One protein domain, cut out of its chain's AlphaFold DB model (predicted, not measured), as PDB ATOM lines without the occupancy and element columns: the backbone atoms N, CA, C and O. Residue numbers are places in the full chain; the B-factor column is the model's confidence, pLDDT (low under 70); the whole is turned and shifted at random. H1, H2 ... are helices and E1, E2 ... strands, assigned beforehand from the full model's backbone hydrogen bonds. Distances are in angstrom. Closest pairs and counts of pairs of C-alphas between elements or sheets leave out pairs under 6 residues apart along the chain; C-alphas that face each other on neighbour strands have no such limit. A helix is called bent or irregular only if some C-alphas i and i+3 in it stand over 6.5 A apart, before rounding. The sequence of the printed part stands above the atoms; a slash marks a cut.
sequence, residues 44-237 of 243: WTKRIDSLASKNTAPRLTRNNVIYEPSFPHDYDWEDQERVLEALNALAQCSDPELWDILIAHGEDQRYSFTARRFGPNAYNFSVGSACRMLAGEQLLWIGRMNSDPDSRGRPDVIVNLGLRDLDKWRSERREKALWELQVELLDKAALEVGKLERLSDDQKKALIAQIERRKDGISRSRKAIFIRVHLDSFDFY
ATOM      1  N   TRP A  44      16.425 -12.781 -39.266       96.81
ATOM      2  CA  TRP A  44      15.450 -13.861 -39.428       96.81
ATOM      3  C   TRP A  44      14.316 -13.488 -40.377       96.81
ATOM      4  O   TRP A  44      13.994 -14.285 -41.261       96.81
ATOM      5  N   THR A  45      13.774 -12.275 -40.279       97.19
ATOM      6  CA  THR A  45      12.766 -11.770 -41.221       97.19
ATOM      7  C   THR A  45      13.289 -11.807 -42.656       97.19
ATOM      8  O   THR A  45      12.620 -12.359 -43.523       97.19
ATOM      9  N   LYS A  46      14.526 -11.358 -42.913       97.44
ATOM     10  CA  LYS A  46      15.139 -11.434 -44.257       97.44
ATOM     11  C   LYS A  46      15.270 -12.869 -44.779       97.44
ATOM     12  O   LYS A  46      15.102 -13.129 -45.973       97.44
ATOM     13  N   ARG A  47      15.581 -13.824 -43.897       97.50
ATOM     14  CA  ARG A  47      15.650 -15.249 -44.262       97.50
ATOM     15  C   ARG A  47      14.266 -15.823 -44.563       97.50
ATOM     16  O   ARG A  47      14.139 -16.585 -45.513       97.50
ATOM     17  N   ILE A  48      13.237 -15.428 -43.814       98.44
ATOM     18  CA  ILE A  48      11.844 -15.803 -44.092       98.44
ATOM     19  C   ILE A  48      11.359 -15.168 -45.397       98.44
ATOM     20  O   ILE A  48      10.726 -15.847 -46.198       98.44
ATOM     21  N   ASP A  49      11.721 -13.918 -45.681       98.31
ATOM     22  CA  ASP A  49      11.406 -13.261 -46.954       98.31
ATOM     23  C   ASP A  49      12.004 -13.999 -48.154       98.31
ATOM     24  O   ASP A  49      11.425 -13.999 -49.240       98.31
ATOM     25  N   SER A  50      13.122 -14.698 -47.952       98.31
ATOM     26  CA  SER A  50      13.719 -15.554 -48.979       98.31
ATOM     27  C   SER A  50      12.873 -16.798 -49.293       98.31
ATOM     28  O   SER A  50      13.133 -17.459 -50.294       98.31
ATOM     29  N   LEU A  51      11.835 -17.111 -48.513       98.62
ATOM     30  CA  LEU A  51      10.858 -18.142 -48.869       98.62
ATOM     31  C   LEU A  51       9.875 -17.686 -49.947       98.62
ATOM     32  O   LEU A  51       9.231 -18.538 -50.555       98.62
ATOM     33  N   ALA A  52       9.714 -16.380 -50.176       98.69
ATOM     34  CA  ALA A  52       8.827 -15.897 -51.223       98.69
ATOM     35  C   ALA A  52       9.434 -16.218 -52.595       98.69
ATOM     36  O   ALA A  52      10.555 -15.799 -52.906       98.69
ATOM     37  N   SER A  53       8.699 -16.970 -53.411       98.50
ATOM     38  CA  SER A  53       9.085 -17.231 -54.794       98.50
ATOM     39  C   SER A  53       8.672 -16.065 -55.685       98.50
ATOM     40  O   SER A  53       7.657 -15.404 -55.457       98.50
ATOM     41  N   LYS A  54       9.474 -15.819 -56.719       98.19
ATOM     42  CA  LYS A  54       9.151 -14.896 -57.812       98.19
ATOM     43  C   LYS A  54       8.223 -15.540 -58.841       98.19
ATOM     44  O   LYS A  54       7.634 -14.828 -59.650       98.19
ATOM     45  N   ASN A  55       8.099 -16.867 -58.817       98.19
ATOM     46  CA  ASN A  55       7.206 -17.599 -59.698       98.19
ATOM     47  C   ASN A  55       5.743 -17.297 -59.385       98.19
ATOM     48  O   ASN A  55       5.345 -17.064 -58.242       98.19
ATOM     49  N   THR A  56       4.908 -17.398 -60.415       97.44
ATOM     50  CA  THR A  56       3.466 -17.520 -60.206       97.44
ATOM     51  C   THR A  56       3.152 -18.936 -59.736       97.44
ATOM     52  O   THR A  56       3.681 -19.909 -60.276       97.44
ATOM     53  N   ALA A  57       2.266 -19.056 -58.745       98.06
ATOM     54  CA  ALA A  57       1.832 -20.349 -58.237       98.06
ATOM     55  C   ALA A  57       1.263 -21.227 -59.380       98.06
ATOM     56  O   ALA A  57       0.361 -20.775 -60.096       98.06
ATOM     57  N   PRO A  58       1.731 -22.478 -59.547       97.81
ATOM     58  CA  PRO A  58       1.201 -23.413 -60.531       97.81
ATOM     59  C   PRO A  58      -0.302 -23.621 -60.363       97.81
ATOM     60  O   PRO A  58      -0.830 -23.660 -59.244       97.81
ATOM     61  N   ARG A  59      -1.013 -23.822 -61.475       97.81
ATOM     62  CA  ARG A  59      -2.438 -24.151 -61.415       97.81
ATOM     63  C   ARG A  59      -2.593 -25.594 -60.956       97.81
ATOM     64  O   ARG A  59      -2.137 -26.506 -61.637       97.81
ATOM     65  N   LEU A  60      -3.297 -25.818 -59.851       97.56
ATOM     66  CA  LEU A  60      -3.663 -27.170 -59.431       97.56
ATOM     67  C   LEU A  60      -4.863 -27.648 -60.256       97.56
ATOM     68  O   LEU A  60      -5.934 -27.038 -60.241       97.56
ATOM     69  N   THR A  61      -4.676 -28.732 -61.000       96.69
ATOM     70  CA  THR A  61      -5.713 -29.367 -61.815       96.69
ATOM     71  C   THR A  61      -6.097 -30.701 -61.202       96.69
ATOM     72  O   THR A  61      -5.251 -31.461 -60.733       96.69
ATOM     73  N   ARG A  62      -7.398 -30.985 -61.161       95.81
ATOM     74  CA  ARG A  62      -7.891 -32.254 -60.636       95.81
ATOM     75  C   ARG A  62      -7.828 -33.309 -61.737       95.81
ATOM     76  O   ARG A  62      -8.561 -33.206 -62.717       95.81
ATOM     77  N   ASN A  63      -6.999 -34.329 -61.544       91.31
ATOM     78  CA  ASN A  63      -6.950 -35.527 -62.370       91.31
ATOM     79  C   ASN A  63      -7.501 -36.709 -61.556       91.31
ATOM     80  O   ASN A  63      -6.868 -37.197 -60.619       91.31
ATOM     81  N   ASN A  64      -8.722 -37.147 -61.876       91.69
ATOM     82  CA  ASN A  64      -9.490 -38.109 -61.080       91.69
ATOM     83  C   ASN A  64      -9.697 -37.640 -59.620       91.69
ATOM     84  O   ASN A  64     -10.438 -36.692 -59.339       91.69
ATOM     85  N   VAL A  65      -9.054 -38.323 -58.672       92.44
ATOM     86  CA  VAL A  65      -9.109 -38.038 -57.229       92.44
ATOM     87  C   VAL A  65      -7.868 -37.300 -56.719       92.44
ATOM     88  O   VAL A  65      -7.790 -37.033 -55.524       92.44
ATOM     89  N   ILE A  66      -6.923 -36.969 -57.607       95.00
ATOM     90  CA  ILE A  66      -5.632 -36.368 -57.263       95.00
ATOM     91  C   ILE A  66      -5.552 -34.943 -57.823       95.00
ATOM     92  O   ILE A  66      -6.018 -34.677 -58.932       95.00
ATOM     93  N   TYR A  67      -4.970 -34.022 -57.061       95.62
ATOM     94  CA  TYR A  67      -4.582 -32.698 -57.547       95.62
ATOM     95  C   TYR A  67      -3.132 -32.710 -58.022       95.62
ATOM     96  O   TYR A  67      -2.233 -32.988 -57.230       95.62
ATOM     97  N   GLU A  68      -2.923 -32.367 -59.291       96.31
ATOM     98  CA  GLU A  68      -1.605 -32.245 -59.914       96.31
ATOM     99  C   GLU A  68      -1.338 -30.798 -60.345       96.31
ATOM    100  O   GLU A  68      -2.244 -30.129 -60.863       96.31
ATOM    101  N   PRO A  69      -0.112 -30.289 -60.155       97.00
ATOM    102  CA  PRO A  69       0.252 -28.953 -60.579       97.00
ATOM    103  C   PRO A  69       0.550 -28.915 -62.078       97.00
ATOM    104  O   PRO A  69       1.264 -29.753 -62.621       97.00
ATOM    105  N   SER A  70       0.027 -27.893 -62.741       96.81
ATOM    106  CA  SER A  70       0.409 -27.497 -64.090       96.81
ATOM    107  C   SER A  70       1.306 -26.269 -63.976       96.81
ATOM    108  O   SER A  70       0.838 -25.167 -63.666       96.81
ATOM    109  N   PHE A  71       2.610 -26.493 -64.149       96.50
ATOM    110  CA  PHE A  71       3.623 -25.444 -64.091       96.50
ATOM    111  C   PHE A  71       3.589 -24.591 -65.371       96.50
ATOM    112  O   PHE A  71       3.479 -25.150 -66.467       96.50
ATOM    113  N   PRO A  72       3.680 -23.253 -65.260       96.44
ATOM    114  CA  PRO A  72       3.896 -22.376 -66.405       96.44
ATOM    115  C   PRO A  72       5.147 -22.765 -67.203       96.44
ATOM    116  O   PRO A  72       6.116 -23.283 -66.652       96.44
ATOM    117  N   HIS A  73       5.151 -22.494 -68.509       96.00
ATOM    118  CA  HIS A  73       6.311 -22.782 -69.362       96.00
ATOM    119  C   HIS A  73       7.550 -21.963 -68.958       96.00
ATOM    120  O   HIS A  73       8.681 -22.417 -69.107       96.00
ATOM    121  N   ASP A  74       7.331 -20.754 -68.451       96.56
ATOM    122  CA  ASP A  74       8.338 -19.813 -67.962       96.56
ATOM    123  C   ASP A  74       8.632 -19.968 -66.461       96.56
ATOM    124  O   ASP A  74       9.259 -19.092 -65.870       96.56
ATOM    125  N   TYR A  75       8.196 -21.067 -65.837       97.56
ATOM    126  CA  TYR A  75       8.461 -21.320 -64.427       97.56
ATOM    127  C   TYR A  75       9.971 -21.443 -64.162       97.56
ATOM    128  O   TYR A  75      10.659 -22.300 -64.730       97.56
ATOM    129  N   ASP A  76      10.476 -20.582 -63.284       98.06
ATOM    130  CA  ASP A  76      11.879 -20.498 -62.907       98.06
ATOM    131  C   ASP A  76      12.206 -21.566 -61.854       98.06
ATOM    132  O   ASP A  76      11.954 -21.414 -60.654       98.06
ATOM    133  N   TRP A  77      12.758 -22.684 -62.321       97.25
ATOM    134  CA  TRP A  77      13.178 -23.788 -61.459       97.25
ATOM    135  C   TRP A  77      14.364 -23.427 -60.555       97.25
ATOM    136  O   TRP A  77      14.464 -23.996 -59.471       97.25
ATOM    137  N   GLU A  78      15.215 -22.475 -60.952       97.69
ATOM    138  CA  GLU A  78      16.332 -22.011 -60.118       97.69
ATOM    139  C   GLU A  78      15.801 -21.190 -58.933       97.69
ATOM    140  O   GLU A  78      16.256 -21.354 -57.799       97.69
ATOM    141  N   ASP A  79      14.766 -20.368 -59.152       98.12
ATOM    142  CA  ASP A  79      14.084 -19.676 -58.054       98.12
ATOM    143  C   ASP A  79      13.400 -20.655 -57.089       98.12
ATOM    144  O   ASP A  79      13.430 -20.438 -55.876       98.12
ATOM    145  N   GLN A  80      12.831 -21.758 -57.592       97.44
ATOM    146  CA  GLN A  80      12.294 -22.799 -56.715       97.44
ATOM    147  C   GLN A  80      13.402 -23.465 -55.884       97.44
ATOM    148  O   GLN A  80      13.226 -23.623 -54.677       97.44
ATOM    149  N   GLU A  81      14.534 -23.836 -56.486       97.06
ATOM    150  CA  GLU A  81      15.674 -24.414 -55.757       97.06
ATOM    151  C   GLU A  81      16.158 -23.472 -54.646       97.06
ATOM    152  O   GLU A  81      16.265 -23.892 -53.492       97.06
ATOM    153  N   ARG A  82      16.298 -22.175 -54.943       97.94
ATOM    154  CA  ARG A  82      16.620 -21.132 -53.956       97.94
ATOM    155  C   ARG A  82      15.630 -21.102 -52.785       97.94
ATOM    156  O   ARG A  82      16.044 -20.978 -51.630       97.94
ATOM    157  N   VAL A  83      14.323 -21.189 -53.052       98.31
ATOM    158  CA  VAL A  83      13.300 -21.229 -51.988       98.31
ATOM    159  C   VAL A  83      13.437 -22.494 -51.139       98.31
ATOM    160  O   VAL A  83      13.346 -22.413 -49.913       98.31
ATOM    161  N   LEU A  84      13.685 -23.652 -51.755       96.81
ATOM    162  CA  LEU A  84      13.857 -24.917 -51.033       96.81
ATOM    163  C   LEU A  84      15.122 -24.923 -50.167       96.81
ATOM    164  O   LEU A  84      15.089 -25.422 -49.041       96.81
ATOM    165  N   GLU A  85      16.211 -24.317 -50.636       97.12
ATOM    166  CA  GLU A  85      17.423 -24.113 -49.839       97.12
ATOM    167  C   GLU A  85      17.160 -23.218 -48.622       97.12
ATOM    168  O   GLU A  85      17.559 -23.560 -47.504       97.12
ATOM    169  N   ALA A  86      16.436 -22.107 -48.807       97.62
ATOM    170  CA  ALA A  86      16.041 -21.223 -47.712       97.62
ATOM    171  C   ALA A  86      15.131 -21.942 -46.698       97.62
ATOM    172  O   ALA A  86      15.346 -21.836 -45.486       97.62
ATOM    173  N   LEU A  87      14.164 -22.730 -47.181       97.62
ATOM    174  CA  LEU A  87      13.287 -23.551 -46.347       97.62
ATOM    175  C   LEU A  87      14.086 -24.559 -45.522       97.62
ATOM    176  O   LEU A  87      13.874 -24.672 -44.315       97.62
ATOM    177  N   ASN A  88      15.028 -25.261 -46.153       96.06
ATOM    178  CA  ASN A  88      15.892 -26.211 -45.468       96.06
ATOM    179  C   ASN A  88      16.773 -25.515 -44.419       96.06
ATOM    180  O   ASN A  88      16.883 -25.994 -43.295       96.06
ATOM    181  N   ALA A  89      17.352 -24.353 -44.732       95.75
ATOM    182  CA  ALA A  89      18.158 -23.600 -43.772       95.75
ATOM    183  C   ALA A  89      17.356 -23.210 -42.516       95.75
ATOM    184  O   ALA A  89      17.860 -23.346 -41.399       95.75
ATOM    185  N   LEU A  90      16.100 -22.778 -42.680       96.31
ATOM    186  CA  LEU A  90      15.202 -22.484 -41.558       96.31
ATOM    187  C   LEU A  90      14.805 -23.755 -40.790       96.31
ATOM    188  O   LEU A  90      14.803 -23.750 -39.561       96.31
ATOM    189  N   ALA A  91      14.543 -24.861 -41.491       94.38
ATOM    190  CA  ALA A  91      14.200 -26.163 -40.906       94.38
ATOM    191  C   ALA A  91      15.297 -26.769 -40.012       94.38
ATOM    192  O   ALA A  91      14.999 -27.581 -39.130       94.38
ATOM    193  N   GLN A  92      16.558 -26.391 -40.240       92.88
ATOM    194  CA  GLN A  92      17.712 -26.851 -39.463       92.88
ATOM    195  C   GLN A  92      18.105 -25.897 -38.320       92.88
ATOM    196  O   GLN A  92      19.023 -26.209 -37.558       92.88
ATOM    197  N   CYS A  93      17.451 -24.741 -38.191       93.00
ATOM    198  CA  CYS A  93      17.784 -23.756 -37.170       93.00
ATOM    199  C   CYS A  93      17.204 -24.141 -35.797       93.00
ATOM    200  O   CYS A  93      16.050 -24.549 -35.688       93.00
ATOM    201  N   SER A  94      18.002 -23.982 -34.737       90.75
ATOM    202  CA  SER A  94      17.605 -24.254 -33.348       90.75
ATOM    203  C   SER A  94      17.578 -22.991 -32.476       90.75
ATOM    204  O   SER A  94      17.945 -23.039 -31.301       90.75
ATOM    205  N   ASP A  95      17.230 -21.852 -33.073       92.19
ATOM    206  CA  ASP A  95      17.113 -20.564 -32.387       92.19
ATOM    207  C   ASP A  95      15.676 -20.355 -31.856       92.19
ATOM    208  O   ASP A  95      14.730 -20.354 -32.648       92.19
ATOM    209  N   PRO A  96      15.473 -20.160 -30.539       90.00
ATOM    210  CA  PRO A  96      14.165 -19.825 -29.975       90.00
ATOM    211  C   PRO A  96      13.545 -18.538 -30.506       90.00
ATOM    212  O   PRO A  96      12.324 -18.497 -30.648       90.00
ATOM    213  N   GLU A  97      14.344 -17.518 -30.827       91.44
ATOM    214  CA  GLU A  97      13.811 -16.252 -31.351       91.44
ATOM    215  C   GLU A  97      13.191 -16.445 -32.738       91.44
ATOM    216  O   GLU A  97      12.168 -15.838 -33.052       91.44
ATOM    217  N   LEU A  98      13.746 -17.356 -33.549       94.75
ATOM    218  CA  LEU A  98      13.175 -17.694 -34.851       94.75
ATOM    219  C   LEU A  98      11.748 -18.244 -34.714       94.75
ATOM    220  O   LEU A  98      10.912 -17.971 -35.569       94.75
ATOM    221  N   TRP A  99      11.442 -18.998 -33.654       94.88
ATOM    222  CA  TRP A  99      10.125 -19.613 -33.494       94.88
ATOM    223  C   TRP A  99       9.000 -18.573 -33.392       94.88
ATOM    224  O   TRP A  99       7.997 -18.700 -34.092       94.88
ATOM    225  N   ASP A 100       9.181 -17.518 -32.591       92.44
ATOM    226  CA  ASP A 100       8.183 -16.443 -32.477       92.44
ATOM    227  C   ASP A 100       8.036 -15.661 -33.794       92.44
ATOM    228  O   ASP A 100       6.924 -15.298 -34.184       92.44
ATOM    229  N   ILE A 101       9.134 -15.464 -34.529       96.12
ATOM    230  CA  ILE A 101       9.112 -14.781 -35.829       96.12
ATOM    231  C   ILE A 101       8.381 -15.634 -36.877       96.12
ATOM    232  O   ILE A 101       7.572 -15.108 -37.640       96.12
ATOM    233  N   LEU A 102       8.582 -16.956 -36.891       96.44
ATOM    234  CA  LEU A 102       7.833 -17.861 -37.772       96.44
ATOM    235  C   LEU A 102       6.318 -17.764 -37.524       96.44
ATOM    236  O   LEU A 102       5.549 -17.712 -38.483       96.44
ATOM    237  N   ILE A 103       5.878 -17.695 -36.262       95.00
ATOM    238  CA  ILE A 103       4.458 -17.482 -35.932       95.00
ATOM    239  C   ILE A 103       3.974 -16.121 -36.448       95.00
ATOM    240  O   ILE A 103       2.916 -16.044 -37.067       95.00
ATOM    241  N   ALA A 104       4.755 -15.054 -36.257       95.19
ATOM    242  CA  ALA A 104       4.390 -13.713 -36.720       95.19
ATOM    243  C   ALA A 104       4.198 -13.629 -38.248       95.19
ATOM    244  O   ALA A 104       3.379 -12.846 -38.727       95.19
ATOM    245  N   HIS A 105       4.907 -14.463 -39.011       97.38
ATOM    246  CA  HIS A 105       4.763 -14.576 -40.464       97.38
ATOM    247  C   HIS A 105       3.675 -15.569 -40.914       97.38
ATOM    248  O   HIS A 105       3.507 -15.778 -42.114       97.38
ATOM    249  N   GLY A 106       2.908 -16.173 -39.997       95.94
ATOM    250  CA  GLY A 106       1.934 -17.228 -40.306       95.94
ATOM    251  C   GLY A 106       0.850 -16.832 -41.316       95.94
ATOM    252  O   GLY A 106       0.382 -17.678 -42.080       95.94
ATOM    253  N   GLU A 107       0.518 -15.544 -41.393       95.94
ATOM    254  CA  GLU A 107      -0.491 -14.998 -42.308       95.94
ATOM    255  C   GLU A 107       0.062 -14.537 -43.667       95.94
ATOM    256  O   GLU A 107      -0.703 -14.070 -44.511       95.94
ATOM    257  N   ASP A 108       1.362 -14.696 -43.933       98.00
ATOM    258  CA  ASP A 108       1.953 -14.319 -45.218       98.00
ATOM    259  C   ASP A 108       1.420 -15.200 -46.367       98.00
ATOM    260  O   ASP A 108       1.634 -16.419 -46.417       98.00
ATOM    261  N   GLN A 109       0.704 -14.568 -47.299       98.38
ATOM    262  CA  GLN A 109       0.045 -15.226 -48.431       98.38
ATOM    263  C   GLN A 109       0.904 -15.277 -49.700       98.38
ATOM    264  O   GLN A 109       0.459 -15.835 -50.704       98.38
ATOM    265  N   ARG A 110       2.124 -14.717 -49.694       98.56
ATOM    266  CA  ARG A 110       3.020 -14.798 -50.856       98.56
ATOM    267  C   ARG A 110       3.297 -16.261 -51.189       98.56
ATOM    268  O   ARG A 110       3.507 -17.078 -50.290       98.56
ATOM    269  N   TYR A 111       3.290 -16.591 -52.479       98.56
ATOM    270  CA  TYR A 111       3.611 -17.939 -52.939       98.56
ATOM    271  C   TYR A 111       5.046 -18.302 -52.547       98.56
ATOM    272  O   TYR A 111       5.951 -17.473 -52.648       98.56
ATOM    273  N   SER A 112       5.239 -19.534 -52.080       98.62
ATOM    274  CA  SER A 112       6.548 -20.052 -51.697       98.62
ATOM    275  C   SER A 112       6.948 -21.223 -52.585       98.62
ATOM    276  O   SER A 112       7.845 -21.086 -53.408       98.62
ATOM    277  N   PHE A 113       6.262 -22.359 -52.483       98.38
ATOM    278  CA  PHE A 113       6.577 -23.537 -53.292       98.38
ATOM    279  C   PHE A 113       5.345 -24.413 -53.509       98.38
ATOM    280  O   PHE A 113       4.326 -24.270 -52.833       98.38
ATOM    281  N   THR A 114       5.450 -25.361 -54.436       98.25
ATOM    282  CA  THR A 114       4.443 -26.404 -54.657       98.25
ATOM    283  C   THR A 114       5.048 -27.765 -54.361       98.25
ATOM    284  O   THR A 114       6.126 -28.091 -54.849       98.25
ATOM    285  N   ALA A 115       4.357 -28.565 -53.554       97.25
ATOM    286  CA  ALA A 115       4.814 -29.897 -53.168       97.25
ATOM    287  C   ALA A 115       3.628 -30.796 -52.812       97.25
ATOM    288  O   ALA A 115       2.536 -30.306 -52.502       97.25
ATOM    289  N   ARG A 116       3.845 -32.112 -52.796       95.12
ATOM    290  CA  ARG A 116       2.921 -33.029 -52.115       95.12
ATOM    291  C   ARG A 116       3.353 -33.195 -50.667       95.12
ATOM    292  O   ARG A 116       4.542 -33.293 -50.378       95.12
ATOM    293  N   ARG A 117       2.382 -33.259 -49.758       88.62
ATOM    294  CA  ARG A 117       2.611 -33.517 -48.331       88.62
ATOM    295  C   ARG A 117       1.643 -34.595 -47.867       88.62
ATOM    296  O   ARG A 117       0.435 -34.382 -47.909       88.62
ATOM    297  N   PHE A 118       2.173 -35.733 -47.419       82.75
ATOM    298  CA  PHE A 118       1.392 -36.874 -46.919       82.75
ATOM    299  C   PHE A 118       0.264 -37.334 -47.864       82.75
ATOM    300  O   PHE A 118      -0.915 -37.310 -47.513       82.75
ATOM    301  N   GLY A 119       0.627 -37.781 -49.065       89.31
ATOM    302  CA  GLY A 119      -0.315 -38.364 -50.021       89.31
ATOM    303  C   GLY A 119      -0.062 -37.909 -51.456       89.31
ATOM    304  O   GLY A 119       0.955 -37.276 -51.728       89.31
ATOM    305  N   PRO A 120      -0.983 -38.227 -52.380       92.31
ATOM    306  CA  PRO A 120      -0.781 -37.964 -53.802       92.31
ATOM    307  C   PRO A 120      -1.096 -36.518 -54.213       92.31
ATOM    308  O   PRO A 120      -0.698 -36.094 -55.290       92.31
ATOM    309  N   ASN A 121      -1.822 -35.758 -53.388       95.50
ATOM    310  CA  ASN A 121      -2.252 -34.405 -53.738       95.50
ATOM    311  C   ASN A 121      -1.113 -33.395 -53.603       95.50
ATOM    312  O   ASN A 121      -0.452 -33.337 -52.564       95.50
ATOM    313  N   ALA A 122      -0.955 -32.564 -54.627       96.44
ATOM    314  CA  ALA A 122      -0.118 -31.378 -54.579       96.44
ATOM    315  C   ALA A 122      -0.842 -30.199 -53.927       96.44
ATOM    316  O   ALA A 122      -2.061 -30.047 -54.046       96.44
ATOM    317  N   TYR A 123      -0.062 -29.333 -53.289       97.00
ATOM    318  CA  TYR A 123      -0.524 -28.100 -52.667       97.00
ATOM    319  C   TYR A 123       0.434 -26.961 -53.002       97.00
ATOM    320  O   TYR A 123       1.650 -27.157 -53.035       97.00
ATOM    321  N   ASN A 124      -0.115 -25.764 -53.204       98.25
ATOM    322  CA  ASN A 124       0.662 -24.531 -53.236       98.25
ATOM    323  C   ASN A 124       0.800 -24.029 -51.797       98.25
ATOM    324  O   ASN A 124      -0.202 -23.749 -51.139       98.25
ATOM    325  N   PHE A 125       2.030 -23.930 -51.314       98.25
ATOM    326  CA  PHE A 125       2.352 -23.407 -49.997       98.25
ATOM    327  C   PHE A 125       2.648 -21.914 -50.100       98.25
ATOM    328  O   PHE A 125       3.420 -21.476 -50.957       98.25
ATOM    329  N   SER A 126       2.039 -21.134 -49.208       98.62
ATOM    330  CA  SER A 126       2.448 -19.752 -48.968       98.62
ATOM    331  C   SER A 126       3.638 -19.689 -48.008       98.62
ATOM    332  O   SER A 126       3.905 -20.655 -47.285       98.62
ATOM    333  N   VAL A 127       4.312 -18.538 -47.940       98.69
ATOM    334  CA  VAL A 127       5.354 -18.268 -46.933       98.69
ATOM    335  C   VAL A 127       4.821 -18.520 -45.521       98.69
ATOM    336  O   VAL A 127       5.451 -19.233 -44.743       98.69
ATOM    337  N   GLY A 128       3.622 -18.034 -45.201       97.94
ATOM    338  CA  GLY A 128       3.010 -18.240 -43.891       97.94
ATOM    339  C   GLY A 128       2.630 -19.694 -43.617       97.94
ATOM    340  O   GLY A 128       2.784 -20.179 -42.495       97.94
ATOM    341  N   SER A 129       2.231 -20.451 -44.644       96.75
ATOM    342  CA  SER A 129       2.003 -21.898 -44.517       96.75
ATOM    343  C   SER A 129       3.301 -22.645 -44.202       96.75
ATOM    344  O   SER A 129       3.310 -23.529 -43.342       96.75
ATOM    345  N   ALA A 130       4.404 -22.271 -44.858       97.44
ATOM    346  CA  ALA A 130       5.728 -22.809 -44.568       97.44
ATOM    347  C   ALA A 130       6.184 -22.443 -43.146       97.44
ATOM    348  O   ALA A 130       6.638 -23.316 -42.406       97.44
ATOM    349  N   CYS A 131       5.988 -21.194 -42.715       97.44
ATOM    350  CA  CYS A 131       6.360 -20.749 -41.373       97.44
ATOM    351  C   CYS A 131       5.567 -21.473 -40.276       97.44
ATOM    352  O   CYS A 131       6.164 -22.003 -39.337       97.44
ATOM    353  N   ARG A 132       4.240 -21.599 -40.429       95.44
ATOM    354  CA  ARG A 132       3.389 -22.372 -39.505       95.44
ATOM    355  C   ARG A 132       3.771 -23.838 -39.444       95.44
ATOM    356  O   ARG A 132       3.762 -24.430 -38.368       95.44
ATOM    357  N   MET A 133       4.112 -24.431 -40.584       94.44
ATOM    358  CA  MET A 133       4.617 -25.797 -40.626       94.44
ATOM    359  C   MET A 133       5.907 -25.926 -39.810       94.44
ATOM    360  O   MET A 133       5.973 -26.795 -38.944       94.44
ATOM    361  N   LEU A 134       6.904 -25.070 -40.051       94.94
ATOM    362  CA  LEU A 134       8.178 -25.106 -39.328       94.94
ATOM    363  C   LEU A 134       7.980 -24.903 -37.819       94.94
ATOM    364  O   LEU A 134       8.476 -25.701 -37.027       94.94
ATOM    365  N   ALA A 135       7.203 -23.892 -37.421       95.12
ATOM    366  CA  ALA A 135       6.903 -23.616 -36.017       95.12
ATOM    367  C   ALA A 135       6.109 -24.756 -35.355       95.12
ATOM    368  O   ALA A 135       6.383 -25.133 -34.213       95.12
ATOM    369  N   GLY A 136       5.151 -25.334 -36.082       93.44
ATOM    370  CA  GLY A 136       4.332 -26.448 -35.626       93.44
ATOM    371  C   GLY A 136       5.137 -27.731 -35.431       93.44
ATOM    372  O   GLY A 136       4.950 -28.406 -34.424       93.44
ATOM    373  N   GLU A 137       6.068 -28.066 -36.328       89.94
ATOM    374  CA  GLU A 137       6.914 -29.265 -36.187       89.94
ATOM    375  C   GLU A 137       7.784 -29.211 -34.912       89.94
ATOM    376  O   GLU A 137       7.953 -30.241 -34.254       89.94
ATOM    377  N   GLN A 138       8.207 -28.018 -34.460       90.25
ATOM    378  CA  GLN A 138       8.918 -27.843 -33.176       90.25
ATOM    379  C   GLN A 138       8.074 -28.165 -31.930       90.25
ATOM    380  O   GLN A 138       8.619 -28.332 -30.835       90.25
ATOM    381  N   LEU A 139       6.754 -28.284 -32.079       90.50
ATOM    382  CA  LEU A 139       5.827 -28.695 -31.022       90.50
ATOM    383  C   LEU A 139       5.254 -30.098 -31.268       90.50
ATOM    384  O   LEU A 139       5.053 -30.865 -30.330       90.50
ATOM    385  N   LEU A 140       5.004 -30.465 -32.527       83.44
ATOM    386  CA  LEU A 140       4.341 -31.716 -32.905       83.44
ATOM    387  C   LEU A 140       5.172 -32.961 -32.599       83.44
ATOM    388  O   LEU A 140       4.588 -34.029 -32.416       83.44
ATOM    389  N   TRP A 141       6.498 -32.856 -32.488       81.44
ATOM    390  CA  TRP A 141       7.331 -33.986 -32.063       81.44
ATOM    391  C   TRP A 141       6.970 -34.486 -30.657       81.44
ATOM    392  O   TRP A 141       7.069 -35.682 -30.388       81.44
ATOM    393  N   ILE A 142       6.456 -33.604 -29.789       77.75
ATOM    394  CA  ILE A 142       5.901 -33.968 -28.474       77.75
ATOM    395  C   ILE A 142       4.644 -34.820 -28.635       77.75
ATOM    396  O   ILE A 142       4.359 -35.677 -27.811       77.75
ATOM    397  N   GLY A 143       3.894 -34.615 -29.714       66.44
ATOM    398  CA  GLY A 143       2.752 -35.449 -30.070       66.44
ATOM    399  C   GLY A 143       3.138 -36.760 -30.754       66.44
ATOM    400  O   GLY A 143       2.291 -37.642 -30.828       66.44
ATOM    401  N   ARG A 144       4.381 -36.899 -31.246       72.19
ATOM    402  CA  ARG A 144       4.919 -38.072 -31.966       72.19
ATOM    403  C   ARG A 144       5.893 -38.847 -31.076       72.19
ATOM    404  O   ARG A 144       7.088 -38.973 -31.343       72.19
ATOM    405  N   MET A 145       5.387 -39.361 -29.963       64.69
ATOM    406  CA  MET A 145       6.224 -40.037 -28.974       64.69
ATOM    407  C   MET A 145       6.387 -41.497 -29.324       64.69
ATOM    408  O   MET A 145       5.671 -42.335 -28.797       64.69
ATOM    409  N   ASN A 146       7.304 -41.751 -30.256       55.75
ATOM    410  CA  ASN A 146       8.070 -42.992 -30.422       55.75
ATOM    411  C   ASN A 146       9.173 -42.858 -31.492       55.75
ATOM    412  O   ASN A 146       9.772 -43.852 -31.872       55.75
ATOM    413  N   SER A 147       9.537 -41.644 -31.923       49.16
ATOM    414  CA  SER A 147      10.641 -41.426 -32.875       49.16
ATOM    415  C   SER A 147      12.036 -41.623 -32.267       49.16
ATOM    416  O   SER A 147      12.978 -40.955 -32.676       49.16
ATOM    417  N   ASP A 148      12.184 -42.488 -31.261       47.50
ATOM    418  CA  ASP A 148      13.509 -43.014 -30.956       47.50
ATOM    419  C   ASP A 148      13.876 -43.948 -32.123       47.50
ATOM    420  O   ASP A 148      13.191 -44.966 -32.296       47.50
ATOM    421  N   PRO A 149      14.873 -43.604 -32.961       43.34
ATOM    422  CA  PRO A 149      15.241 -44.403 -34.129       43.34
ATOM    423  C   PRO A 149      15.642 -45.842 -33.763       43.34
ATOM    424  O   PRO A 149      15.566 -46.733 -34.615       43.34
ATOM    425  N   ASP A 150      15.978 -46.099 -32.495       48.03
ATOM    426  CA  ASP A 150      16.316 -47.429 -31.990       48.03
ATOM    427  C   ASP A 150      15.093 -48.232 -31.519       48.03
ATOM    428  O   ASP A 150      15.176 -49.445 -31.303       48.03
ATOM    429  N   SER A 151      13.913 -47.612 -31.425       51.75
ATOM    430  CA  SER A 151      12.674 -48.265 -30.984       51.75
ATOM    431  C   SER A 151      11.978 -49.057 -32.098       51.75
ATOM    432  O   SER A 151      10.775 -48.944 -32.344       51.75
ATOM    433  N   ARG A 152      12.732 -49.932 -32.772       49.72
ATOM    434  CA  ARG A 152      12.179 -50.884 -33.746       49.72
ATOM    435  C   ARG A 152      11.083 -51.719 -33.075       49.72
ATOM    436  O   ARG A 152      11.366 -52.576 -32.244       49.72
ATOM    437  N   GLY A 153       9.827 -51.465 -33.442       57.62
ATOM    438  CA  GLY A 153       8.663 -52.232 -32.986       57.62
ATOM    439  C   GLY A 153       7.738 -51.532 -31.988       57.62
ATOM    440  O   GLY A 153       6.756 -52.149 -31.575       57.62
ATOM    441  N   ARG A 154       7.979 -50.267 -31.612       59.56
ATOM    442  CA  ARG A 154       6.972 -49.497 -30.864       59.56
ATOM    443  C   ARG A 154       5.985 -48.837 -31.834       59.56
ATOM    444  O   ARG A 154       6.417 -48.282 -32.839       59.56
ATOM    445  N   PRO A 155       4.668 -48.915 -31.584       59.19
ATOM    446  CA  PRO A 155       3.688 -48.284 -32.459       59.19
ATOM    447  C   PRO A 155       3.828 -46.767 -32.368       59.19
ATOM    448  O   PRO A 155       3.837 -46.243 -31.259       59.19
ATOM    449  N   ASP A 156       3.862 -46.050 -33.491       71.06
ATOM    450  CA  ASP A 156       3.786 -44.589 -33.451       71.06
ATOM    451  C   ASP A 156       2.523 -44.162 -32.692       71.06
ATOM    452  O   ASP A 156       1.386 -44.563 -32.991       71.06
ATOM    453  N   VAL A 157       2.728 -43.396 -31.621       77.81
ATOM    454  CA  VAL A 157       1.643 -42.808 -30.847       77.81
ATOM    455  C   VAL A 157       1.558 -41.349 -31.232       77.81
ATOM    456  O   VAL A 157       2.414 -40.554 -30.857       77.81
ATOM    457  N   ILE A 158       0.520 -41.039 -32.007       83.06
ATOM    458  CA  ILE A 158       0.129 -39.678 -32.350       83.06
ATOM    459  C   ILE A 158      -1.038 -39.306 -31.442       83.06
ATOM    460  O   ILE A 158      -2.079 -39.964 -31.473       83.06
ATOM    461  N   VAL A 159      -0.857 -38.267 -30.631       84.88
ATOM    462  CA  VAL A 159      -1.909 -37.713 -29.768       84.88
ATOM    463  C   VAL A 159      -2.344 -36.336 -30.264       84.88
ATOM    464  O   VAL A 159      -1.541 -35.565 -30.791       84.88
ATOM    465  N   ASN A 160      -3.629 -36.012 -30.110       86.75
ATOM    466  CA  ASN A 160      -4.146 -34.707 -30.506       86.75
ATOM    467  C   ASN A 160      -3.844 -33.660 -29.427       86.75
ATOM    468  O   ASN A 160      -4.497 -33.594 -28.387       86.75
ATOM    469  N   LEU A 161      -2.878 -32.789 -29.706       88.50
ATOM    470  CA  LEU A 161      -2.479 -31.728 -28.785       88.50
ATOM    471  C   LEU A 161      -3.277 -30.427 -28.953       88.50
ATOM    472  O   LEU A 161      -3.081 -29.489 -28.184       88.50
ATOM    473  N   GLY A 162      -4.237 -30.366 -29.880       89.06
ATOM    474  CA  GLY A 162      -5.050 -29.168 -30.117       89.06
ATOM    475  C   GLY A 162      -4.307 -28.037 -30.835       89.06
ATOM    476  O   GLY A 162      -4.736 -26.895 -30.762       89.06
ATOM    477  N   LEU A 163      -3.223 -28.350 -31.548       91.12
ATOM    478  CA  LEU A 163      -2.389 -27.389 -32.285       91.12
ATOM    479  C   LEU A 163      -2.915 -27.092 -33.702       91.12
ATOM    480  O   LEU A 163      -2.146 -26.747 -34.593       91.12
ATOM    481  N   ARG A 164      -4.219 -27.290 -33.947       88.62
ATOM    482  CA  ARG A 164      -4.813 -27.087 -35.279       88.62
ATOM    483  C   ARG A 164      -4.770 -25.616 -35.694       88.62
ATOM    484  O   ARG A 164      -4.519 -25.327 -36.855       88.62
ATOM    485  N   ASP A 165      -5.037 -24.731 -34.742       90.25
ATOM    486  CA  ASP A 165      -4.968 -23.283 -34.898       90.25
ATOM    487  C   ASP A 165      -3.812 -22.782 -34.027       90.25
ATOM    488  O   ASP A 165      -3.988 -22.442 -32.855       90.25
ATOM    489  N   LEU A 166      -2.599 -22.892 -34.574       91.31
ATOM    490  CA  LEU A 166      -1.363 -22.602 -33.848       91.31
ATOM    491  C   LEU A 166      -1.281 -21.125 -33.447       91.31
ATOM    492  O   LEU A 166      -0.826 -20.824 -32.344       91.31
ATOM    493  N   ASP A 167      -1.779 -20.230 -34.297       89.69
ATOM    494  CA  ASP A 167      -1.765 -18.786 -34.067       89.69
ATOM    495  C   ASP A 167      -2.684 -18.428 -32.895       89.69
ATOM    496  O   ASP A 167      -2.257 -17.775 -31.935       89.69
ATOM    497  N   LYS A 168      -3.921 -18.950 -32.891       92.38
ATOM    498  CA  LYS A 168      -4.827 -18.809 -31.746       92.38
ATOM    499  C   LYS A 168      -4.229 -19.432 -30.490       92.38
ATOM    500  O   LYS A 168      -4.190 -18.769 -29.452       92.38
ATOM    501  N   TRP A 169      -3.724 -20.662 -30.584       94.25
ATOM    502  CA  TRP A 169      -3.141 -21.383 -29.451       94.25
ATOM    503  C   TRP A 169      -1.963 -20.628 -28.819       94.25
ATOM    504  O   TRP A 169      -1.869 -20.559 -27.588       94.25
ATOM    505  N   ARG A 170      -1.097 -20.018 -29.644       93.62
ATOM    506  CA  ARG A 170       0.016 -19.176 -29.193       93.62
ATOM    507  C   ARG A 170      -0.479 -17.855 -28.609       93.62
ATOM    508  O   ARG A 170       0.023 -17.447 -27.565       93.62
ATOM    509  N   SER A 171      -1.490 -17.213 -29.199       93.25
ATOM    510  CA  SER A 171      -2.031 -15.941 -28.687       93.25
ATOM    511  C   SER A 171      -2.524 -16.030 -27.234       93.25
ATOM    512  O   SER A 171      -2.376 -15.079 -26.467       93.25
ATOM    513  N   GLU A 172      -3.054 -17.190 -26.840       96.06
ATOM    514  CA  GLU A 172      -3.538 -17.490 -25.484       96.06
ATOM    515  C   GLU A 172      -2.415 -17.743 -24.469       96.06
ATOM    516  O   GLU A 172      -2.685 -17.832 -23.276       96.06
ATOM    517  N   ARG A 173      -1.175 -17.906 -24.939       96.12
ATOM    518  CA  ARG A 173      -0.003 -18.288 -24.138       96.12
ATOM    519  C   ARG A 173       1.186 -17.386 -24.418       96.12
ATOM    520  O   ARG A 173       2.325 -17.830 -24.304       96.12
ATOM    521  N   ARG A 174       0.953 -16.166 -24.897       94.56
ATOM    522  CA  ARG A 174       1.989 -15.262 -25.425       94.56
ATOM    523  C   ARG A 174       3.113 -14.965 -24.423       94.56
ATOM    524  O   ARG A 174       4.227 -14.669 -24.824       94.56
ATOM    525  N   GLU A 175       2.813 -15.045 -23.131       94.94
ATOM    526  CA  GLU A 175       3.736 -14.814 -22.022       94.94
ATOM    527  C   GLU A 175       4.674 -15.993 -21.750       94.94
ATOM    528  O   GLU A 175       5.680 -15.820 -21.069       94.94
ATOM    529  N   LYS A 176       4.357 -17.180 -22.277       95.81
ATOM    530  CA  LYS A 176       5.158 -18.383 -22.073       95.81
ATOM    531  C   LYS A 176       6.316 -18.442 -23.056       95.81
ATOM    532  O   LYS A 176       6.134 -18.213 -24.255       95.81
ATOM    533  N   ALA A 177       7.487 -18.822 -22.567       94.56
ATOM    534  CA  ALA A 177       8.620 -19.181 -23.404       94.56
ATOM    535  C   ALA A 177       8.376 -20.529 -24.107       94.56
ATOM    536  O   ALA A 177       7.631 -21.380 -23.618       94.56
ATOM    537  N   LEU A 178       9.065 -20.779 -25.226       94.25
ATOM    538  CA  LEU A 178       8.903 -22.021 -25.995       94.25
ATOM    539  C   LEU A 178       9.124 -23.293 -25.155       94.25
ATOM    540  O   LEU A 178       8.416 -24.279 -25.330       94.25
ATOM    541  N   TRP A 179      10.062 -23.290 -24.205       94.94
ATOM    542  CA  TRP A 179      10.288 -24.458 -23.347       94.94
ATOM    543  C   TRP A 179       9.111 -24.722 -22.389       94.94
ATOM    544  O   TRP A 179       8.791 -25.878 -22.127       94.94
ATOM    545  N   GLU A 180       8.421 -23.680 -21.911       96.25
ATOM    546  CA  GLU A 180       7.222 -23.810 -21.066       96.25
ATOM    547  C   GLU A 180       6.045 -24.352 -21.875       96.25
ATOM    548  O   GLU A 180       5.303 -25.216 -21.409       96.25
ATOM    549  N   LEU A 181       5.916 -23.886 -23.120       95.81
ATOM    550  CA  LEU A 181       4.960 -24.412 -24.089       95.81
ATOM    551  C   LEU A 181       5.190 -25.909 -24.341       95.81
ATOM    552  O   LEU A 181       4.242 -26.691 -24.354       95.81
ATOM    553  N   GLN A 182       6.448 -26.328 -24.491       94.94
ATOM    554  CA  GLN A 182       6.804 -27.738 -24.658       94.94
ATOM    555  C   GLN A 182       6.482 -28.576 -23.408       94.94
ATOM    556  O   GLN A 182       5.983 -29.693 -23.535       94.94
ATOM    557  N   VAL A 183       6.706 -28.039 -22.205       95.75
ATOM    558  CA  VAL A 183       6.316 -28.691 -20.941       95.75
ATOM    559  C   VAL A 183       4.798 -28.874 -20.855       95.75
ATOM    560  O   VAL A 183       4.343 -29.986 -20.596       95.75
ATOM    561  N   GLU A 184       4.011 -27.836 -21.161       95.69
ATOM    562  CA  GLU A 184       2.541 -27.919 -21.172       95.69
ATOM    563  C   GLU A 184       2.039 -28.993 -22.150       95.69
ATOM    564  O   GLU A 184       1.123 -29.764 -21.847       95.69
ATOM    565  N   LEU A 185       2.648 -29.072 -23.334       95.06
ATOM    566  CA  LEU A 185       2.288 -30.082 -24.323       95.06
ATOM    567  C   LEU A 185       2.668 -31.496 -23.880       95.06
ATOM    568  O   LEU A 185       1.923 -32.424 -24.189       95.06
ATOM    569  N   LEU A 186       3.772 -31.674 -23.147       93.56
ATOM    570  CA  LEU A 186       4.155 -32.965 -22.570       93.56
ATOM    571  C   LEU A 186       3.150 -33.414 -21.501       93.56
ATOM    572  O   LEU A 186       2.720 -34.566 -21.536       93.56
ATOM    573  N   ASP A 187       2.703 -32.511 -20.624       95.12
ATOM    574  CA  ASP A 187       1.643 -32.809 -19.648       95.12
ATOM    575  C   ASP A 187       0.357 -33.261 -20.351       95.12
ATOM    576  O   ASP A 187      -0.220 -34.305 -20.029       95.12
ATOM    577  N   LYS A 188      -0.066 -32.519 -21.380       94.62
ATOM    578  CA  LYS A 188      -1.231 -32.894 -22.188       94.62
ATOM    579  C   LYS A 188      -1.033 -34.245 -22.872       94.62
ATOM    580  O   LYS A 188      -1.955 -35.059 -22.900       94.62
ATOM    581  N   ALA A 189       0.156 -34.504 -23.406       92.62
ATOM    582  CA  ALA A 189       0.454 -35.751 -24.083       92.62
ATOM    583  C   ALA A 189       0.387 -36.957 -23.127       92.62
ATOM    584  O   ALA A 189      -0.153 -37.993 -23.514       92.62
ATOM    585  N   ALA A 190       0.846 -36.828 -21.875       93.00
ATOM    586  CA  ALA A 190       0.721 -37.883 -20.864       93.00
ATOM    587  C   ALA A 190      -0.748 -38.221 -20.564       93.00
ATOM    588  O   ALA A 190      -1.113 -39.400 -20.501       93.00
ATOM    589  N   LEU A 191      -1.600 -37.197 -20.446       94.25
ATOM    590  CA  LEU A 191      -3.041 -37.374 -20.251       94.25
ATOM    591  C   LEU A 191      -3.693 -38.088 -21.440       94.25
ATOM    592  O   LEU A 191      -4.478 -39.014 -21.243       94.25
ATOM    593  N   GLU A 192      -3.364 -37.687 -22.670       92.75
ATOM    594  CA  GLU A 192      -3.906 -38.320 -23.876       92.75
ATOM    595  C   GLU A 192      -3.436 -39.772 -24.026       92.75
ATOM    596  O   GLU A 192      -4.240 -40.636 -24.367       92.75
ATOM    597  N   VAL A 193      -2.179 -40.081 -23.689       90.88
ATOM    598  CA  VAL A 193      -1.669 -41.463 -23.677       90.88
ATOM    599  C   VAL A 193      -2.465 -42.350 -22.716       90.88
ATOM    600  O   VAL A 193      -2.786 -43.488 -23.065       90.88
ATOM    601  N   GLY A 194      -2.847 -41.837 -21.542       91.19
ATOM    602  CA  GLY A 194      -3.673 -42.573 -20.578       91.19
ATOM    603  C   GLY A 194      -5.027 -43.027 -21.145       91.19
ATOM    604  O   GLY A 194      -5.509 -44.114 -20.810       91.19
ATOM    605  N   LYS A 195      -5.594 -42.243 -22.072       93.25
ATOM    606  CA  LYS A 195      -6.898 -42.486 -22.713       93.25
ATOM    607  C   LYS A 195      -6.840 -43.473 -23.885       93.25
ATOM    608  O   LYS A 195      -7.884 -43.876 -24.386       93.25
ATOM    609  N   LEU A 196      -5.654 -43.870 -24.349       89.25
ATOM    610  CA  LEU A 196      -5.522 -44.732 -25.527       89.25
ATOM    611  C   LEU A 196      -5.883 -46.188 -25.211       89.25
ATOM    612  O   LEU A 196      -5.074 -46.929 -24.663       89.25
ATOM    613  N   GLU A 197      -7.066 -46.635 -25.622       92.31
ATOM    614  CA  GLU A 197      -7.546 -48.014 -25.402       92.31
ATOM    615  C   GLU A 197      -6.681 -49.086 -26.086       92.31
ATOM    616  O   GLU A 197      -6.594 -50.217 -25.622       92.31
ATOM    617  N   ARG A 198      -5.987 -48.721 -27.169       88.00
ATOM    618  CA  ARG A 198      -5.143 -49.639 -27.954       88.00
ATOM    619  C   ARG A 198      -3.811 -50.019 -27.297       88.00
ATOM    620  O   ARG A 198      -3.071 -50.812 -27.874       88.00
ATOM    621  N   LEU A 199      -3.446 -49.381 -26.188       85.62
ATOM    622  CA  LEU A 199      -2.185 -49.623 -25.489       85.62
ATOM    623  C   LEU A 199      -2.451 -50.407 -24.208       85.62
ATOM    624  O   LEU A 199      -3.384 -50.083 -23.476       85.62
ATOM    625  N   SER A 200      -1.594 -51.383 -23.906       89.44
ATOM    626  CA  SER A 200      -1.611 -52.028 -22.592       89.44
ATOM    627  C   SER A 200      -1.210 -51.041 -21.493       89.44
ATOM    628  O   SER A 200      -0.523 -50.047 -21.751       89.44
ATOM    629  N   ASP A 201      -1.584 -51.329 -20.248       92.81
ATOM    630  CA  ASP A 201      -1.224 -50.479 -19.107       92.81
ATOM    631  C   ASP A 201       0.296 -50.329 -18.950       92.81
ATOM    632  O   ASP A 201       0.788 -49.228 -18.700       92.81
ATOM    633  N   ASP A 202       1.062 -51.393 -19.206       89.31
ATOM    634  CA  ASP A 202       2.528 -51.342 -19.207       89.31
ATOM    635  C   ASP A 202       3.079 -50.438 -20.316       89.31
ATOM    636  O   ASP A 202       4.015 -49.666 -20.085       89.31
ATOM    637  N   GLN A 203       2.487 -50.479 -21.517       87.44
ATOM    638  CA  GLN A 203       2.865 -49.589 -22.616       87.44
ATOM    639  C   GLN A 203       2.555 -48.128 -22.276       87.44
ATOM    640  O   GLN A 203       3.412 -47.264 -22.479       87.44
ATOM    641  N   LYS A 204       1.371 -47.847 -21.712       89.19
ATOM    642  CA  LYS A 204       0.995 -46.504 -21.241       89.19
ATOM    643  C   LYS A 204       1.965 -46.012 -20.175       89.19
ATOM    644  O   LYS A 204       2.513 -44.923 -20.313       89.19
ATOM    645  N   LYS A 205       2.239 -46.826 -19.152       92.00
ATOM    646  CA  LYS A 205       3.166 -46.496 -18.063       92.00
ATOM    647  C   LYS A 205       4.574 -46.216 -18.582       92.00
ATOM    648  O   LYS A 205       5.197 -45.247 -18.157       92.00
ATOM    649  N   ALA A 206       5.072 -47.025 -19.517       89.19
ATOM    650  CA  ALA A 206       6.389 -46.828 -20.116       89.19
ATOM    651  C   ALA A 206       6.478 -45.520 -20.923       89.19
ATOM    652  O   ALA A 206       7.474 -44.803 -20.802       89.19
ATOM    653  N   LEU A 207       5.447 -45.200 -21.715       87.88
ATOM    654  CA  LEU A 207       5.370 -43.951 -22.478       87.88
ATOM    655  C   LEU A 207       5.236 -42.734 -21.561       87.88
ATOM    656  O   LEU A 207       5.986 -41.777 -21.722       87.88
ATOM    657  N   ILE A 208       4.359 -42.790 -20.558       91.50
ATOM    658  CA  ILE A 208       4.205 -41.727 -19.558       91.50
ATOM    659  C   ILE A 208       5.524 -41.492 -18.822       91.50
ATOM    660  O   ILE A 208       5.984 -40.360 -18.734       91.50
ATOM    661  N   ALA A 209       6.224 -42.544 -18.396       91.62
ATOM    662  CA  ALA A 209       7.537 -42.385 -17.775       91.62
ATOM    663  C   ALA A 209       8.574 -41.742 -18.720       91.62
ATOM    664  O   ALA A 209       9.464 -41.027 -18.265       91.62
ATOM    665  N   GLN A 210       8.496 -41.987 -20.033       89.19
ATOM    666  CA  GLN A 210       9.359 -41.331 -21.020       89.19
ATOM    667  C   GLN A 210       9.012 -39.847 -21.201       89.19
ATOM    668  O   GLN A 210       9.929 -39.029 -21.294       89.19
ATOM    669  N   ILE A 211       7.719 -39.511 -21.223       91.06
ATOM    670  CA  ILE A 211       7.209 -38.133 -21.249       91.06
ATOM    671  C   ILE A 211       7.738 -37.355 -20.057       91.06
ATOM    672  O   ILE A 211       8.386 -36.328 -20.237       91.06
ATOM    673  N   GLU A 212       7.524 -37.891 -18.857       93.56
ATOM    674  CA  GLU A 212       7.917 -37.260 -17.601       93.56
ATOM    675  C   GLU A 212       9.430 -37.030 -17.546       93.56
ATOM    676  O   GLU A 212       9.876 -35.920 -17.276       93.56
ATOM    677  N   ARG A 213      10.245 -38.017 -17.954       92.31
ATOM    678  CA  ARG A 213      11.706 -37.830 -18.048       92.31
ATOM    679  C   ARG A 213      12.107 -36.689 -18.987       92.31
ATOM    680  O   ARG A 213      13.047 -35.953 -18.684       92.31
ATOM    681  N   ARG A 214      11.440 -36.551 -20.139       91.69
ATOM    682  CA  ARG A 214      11.706 -35.453 -21.084       91.69
ATOM    683  C   ARG A 214      11.259 -34.116 -20.505       91.69
ATOM    684  O   ARG A 214      12.031 -33.161 -20.559       91.69
ATOM    685  N   LYS A 215      10.068 -34.076 -19.906       94.06
ATOM    686  CA  LYS A 215       9.515 -32.903 -19.223       94.06
ATOM    687  C   LYS A 215      10.476 -32.398 -18.155       94.06
ATOM    688  O   LYS A 215      10.869 -31.238 -18.198       94.06
ATOM    689  N   ASP A 216      10.962 -33.285 -17.292       95.31
ATOM    690  CA  ASP A 216      11.945 -32.962 -16.255       95.31
ATOM    691  C   ASP A 216      13.267 -32.438 -16.832       95.31
ATOM    692  O   ASP A 216      13.923 -31.581 -16.236       95.31
ATOM    693  N   GLY A 217      13.701 -32.952 -17.985       93.56
ATOM    694  CA  GLY A 217      14.880 -32.451 -18.696       93.56
ATOM    695  C   GLY A 217      14.706 -31.010 -19.185       93.56
ATOM    696  O   GLY A 217      15.571 -30.163 -18.942       93.56
ATOM    697  N   ILE A 218      13.573 -30.715 -19.826       94.06
ATOM    698  CA  ILE A 218      13.240 -29.370 -20.316       94.06
ATOM    699  C   ILE A 218      13.068 -28.408 -19.139       94.06
ATOM    700  O   ILE A 218      13.741 -27.382 -19.095       94.06
ATOM    701  N   SER A 219      12.260 -28.766 -18.140       95.44
ATOM    702  CA  SER A 219      11.994 -27.934 -16.961       95.44
ATOM    703  C   SER A 219      13.263 -27.579 -16.185       95.44
ATOM    704  O   SER A 219      13.430 -26.435 -15.764       95.44
ATOM    705  N   ARG A 220      14.193 -28.533 -16.015       96.50
ATOM    706  CA  ARG A 220      15.471 -28.270 -15.329       96.50
ATOM    707  C   ARG A 220      16.414 -27.400 -16.149       96.50
ATOM    708  O   ARG A 220      17.071 -26.530 -15.588       96.50
ATOM    709  N   SER A 221      16.509 -27.646 -17.455       96.12
ATOM    710  CA  SER A 221      17.416 -26.889 -18.325       96.12
ATOM    711  C   SER A 221      16.878 -25.509 -18.698       96.12
ATOM    712  O   SER A 221      17.676 -24.636 -19.037       96.12
ATOM    713  N   ARG A 222      15.551 -25.319 -18.646       95.50
ATOM    714  CA  ARG A 222      14.825 -24.151 -19.171       95.50
ATOM    715  C   ARG A 222      15.204 -23.835 -20.620       95.50
ATOM    716  O   ARG A 222      15.267 -22.677 -21.024       95.50
ATOM    717  N   LYS A 223      15.512 -24.878 -21.394       93.69
ATOM    718  CA  LYS A 223      15.906 -24.790 -22.801       93.69
ATOM    719  C   LYS A 223      14.906 -25.551 -23.650       93.69
ATOM    720  O   LYS A 223      14.586 -26.700 -23.350       93.69
ATOM    721  N   ALA A 224      14.438 -24.904 -24.712       92.62
ATOM    722  CA  ALA A 224      13.590 -25.557 -25.693       92.62
ATOM    723  C   ALA A 224      14.397 -26.626 -26.438       92.62
ATOM    724  O   ALA A 224      15.580 -26.440 -26.735       92.62
ATOM    725  N   ILE A 225      13.749 -27.747 -26.733       90.88
ATOM    726  CA  ILE A 225      14.315 -28.791 -27.581       90.88
ATOM    727  C   ILE A 225      13.895 -28.497 -29.013       90.88
ATOM    728  O   ILE A 225      12.703 -28.398 -29.301       90.88
ATOM    729  N   PHE A 226      14.875 -28.399 -29.903       88.12
ATOM    730  CA  PHE A 226      14.638 -28.271 -31.332       88.12
ATOM    731  C   PHE A 226      14.841 -29.615 -31.995       88.12
ATOM    732  O   PHE A 226      15.855 -30.284 -31.774       88.12
ATOM    733  N   ILE A 227      13.879 -29.990 -32.823       84.19
ATOM    734  CA  ILE A 227      14.048 -31.108 -33.735       84.19
ATOM    735  C   ILE A 227      14.380 -30.570 -35.117       84.19
ATOM    736  O   ILE A 227      13.856 -29.542 -35.554       84.19
ATOM    737  N   ARG A 228      15.254 -31.283 -35.825       82.25
ATOM    738  CA  ARG A 228      15.465 -31.024 -37.245       82.25
ATOM    739  C   ARG A 228      14.188 -31.405 -37.974       82.25
ATOM    740  O   ARG A 228      13.722 -32.540 -37.851       82.25
ATOM    741  N   VAL A 229      13.604 -30.459 -38.701       82.56
ATOM    742  CA  VAL A 229      12.419 -30.751 -39.505       82.56
ATOM    743  C   VAL A 229      12.885 -31.485 -40.754       82.56
ATOM    744  O   VAL A 229      13.578 -30.925 -41.602       82.56
ATOM    745  N   HIS A 230      12.526 -32.762 -40.849       82.25
ATOM    746  CA  HIS A 230      12.803 -33.566 -42.030       82.25
ATOM    747  C   HIS A 230      11.824 -33.185 -43.139       82.25
ATOM    748  O   HIS A 230      10.634 -33.518 -43.093       82.25
ATOM    749  N   LEU A 231      12.338 -32.488 -44.151       87.88
ATOM    750  CA  LEU A 231      11.577 -32.146 -45.349       87.88
ATOM    751  C   LEU A 231      11.353 -33.362 -46.264       87.88
ATOM    752  O   LEU A 231      10.609 -33.257 -47.225       87.88
ATOM    753  N   ASP A 232      11.890 -34.534 -45.916       85.00
ATOM    754  CA  ASP A 232      11.728 -35.803 -46.644       85.00
ATOM    755  C   ASP A 232      10.263 -36.277 -46.734       85.00
ATOM    756  O   ASP A 232       9.920 -37.145 -47.532       85.00
ATOM    757  N   SER A 233       9.377 -35.716 -45.903       83.94
ATOM    758  CA  SER A 233       7.927 -35.940 -45.993       83.94
ATOM    759  C   SER A 233       7.253 -35.186 -47.150       83.94
ATOM    760  O   SER A 233       6.057 -35.386 -47.396       83.94
ATOM    761  N   PHE A 234       8.008 -34.328 -47.839       89.25
ATOM    762  CA  PHE A 234       7.588 -33.597 -49.021       89.25
ATOM    763  C   PHE A 234       8.130 -34.253 -50.284       89.25
ATOM    764  O   PHE A 234       9.314 -34.564 -50.391       89.25
ATOM    765  N   ASP A 235       7.249 -34.394 -51.267       93.50
ATOM    766  CA  ASP A 235       7.633 -34.682 -52.644       93.50
ATOM    767  C   ASP A 235       7.692 -33.344 -53.388       93.50
ATOM    768  O   ASP A 235       6.653 -32.755 -53.726       93.50
ATOM    769  N   PHE A 236       8.906 -32.808 -53.528       94.31
ATOM    770  CA  PHE A 236       9.154 -31.557 -54.234       94.31
ATOM    771  C   PHE A 236       9.264 -31.813 -55.734       94.31
ATOM    772  O   PHE A 236      10.012 -32.678 -56.193       94.31
ATOM    773  N   TYR A 237       8.553 -31.008 -56.518       93.25
ATOM    774  CA  TYR A 237       8.661 -31.051 -57.970       93.25
ATOM    775  C   TYR A 237      10.007 -30.480 -58.422       93.25
ATOM    776  O   TYR A 237      10.516 -29.538 -57.822       93.25
TER     777      TYR A 237
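AT A GLANCE: This is residues 44 to 237 of the 243 residues of an uncharacterized protein of Planctomyces sp. SH-PL14 (UniProt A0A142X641). A kinked helix, H4, runs through the middle and joins two ends: at one, a small three-stranded sheet, E4-E3-E5, partly face to face with the hairpin E1-E2; at the other, a long helical hairpin, H6 and H7. H2 grazes the sheet, H3 packs on H4, and residues 148 to 153 stick out as a loop. The 194 printed residues include seven named helices and five named strands, in the order H1 E1 E2 H2 H3 E3 E4 H4 H5 H6 H7 E5; both sheets are antiparallel and the class is mixed. The whole is compact, with a radius of gyration of the C-alphas of 18.6 A and spans of 57 by 40 by 30 A.

HOW THE PARTS SIT: E3, residues 111 to 117, is the inner strand between edge strands E4, residues 122 to 126, and E5, residues 234 to 236. E3 and E4 form a hairpin, with N 115 and O 123 within hydrogen-bond range at 3.1 A; E3 and E5 are antiparallel neighbours, with N 116 and O 235 within hydrogen-bond range at 3.0 A. E1, residues 59 to 63, and E2, residues 66 to 70, form a hairpin, with N 61 and O 68 2.8 A apart. The two sheets form a sandwich, two sheets face to face, 10.8 A centre to centre; the closest C-alphas of E2 and E4 are Tyr 67 and Ala 122, 5.5 A. H2, residues 77 to 91, and H4, residues 127 to 143, only graze the three-stranded sheet, with residues 79 to 87 and 127 to 133. H4 is the hub. With residues 128 to 135 alone it touches H3, residues 96 to 104, at a steep tilt of 53 degrees, closest C-alphas Leu 102 and Cys 131, 4.8 A. It only just touches H2 and H1, residues 44 to 49, with 3 pairs of C-alphas within 8 A each, closest Ala 91 and Leu 134, 6.3 A, and Ile 48 and Val 127, 7.5 A. Its residues 139 to 143 touch H6, residues 178 to 194, closest Ile 142 and Leu 186, 6.2 A. H6 and H7, residues 201 to 221, form a helical hairpin at a shallow tilt of 11 degrees, closest Ala 190 and Ile 208, 5.3 A. H5, residues 166 to 171, is close to H4 but not clearly touching, closest Gly 136 and Leu 166, 7.1 A. Every O i to N i+4 pair is within hydrogen-bond range in H1, H2, H5, H6 and H7; H3 has 4 of 5 and H4 10 of 13.

IN THESE COORDINATES: H1 begins at C-alpha 44 (15.450, -13.861, -39.428) and E5 ends at C-alpha 236 (9.154, -31.557, -54.234). H7 measures 30.1 A, H6 24.7 A, H4 24.2 A, H2 20.7 A and E3 16.3 A. H4 has a kink of 40 degrees near residue 137; it is neither bent nor irregular, but only just: C-alphas 138 and 141 are 6.4 A apart.

THE WHOLE: The two C-alphas farthest apart, Asp 74 and Asp 201, are 58.5 A apart. The printed part has no cut. The links H4 to H5, 22 residues, and H7 to E5, 12 residues, are long. Mean pLDDT of the printed part is 90.9; residue 143 and residues 145 to 155 are under 70.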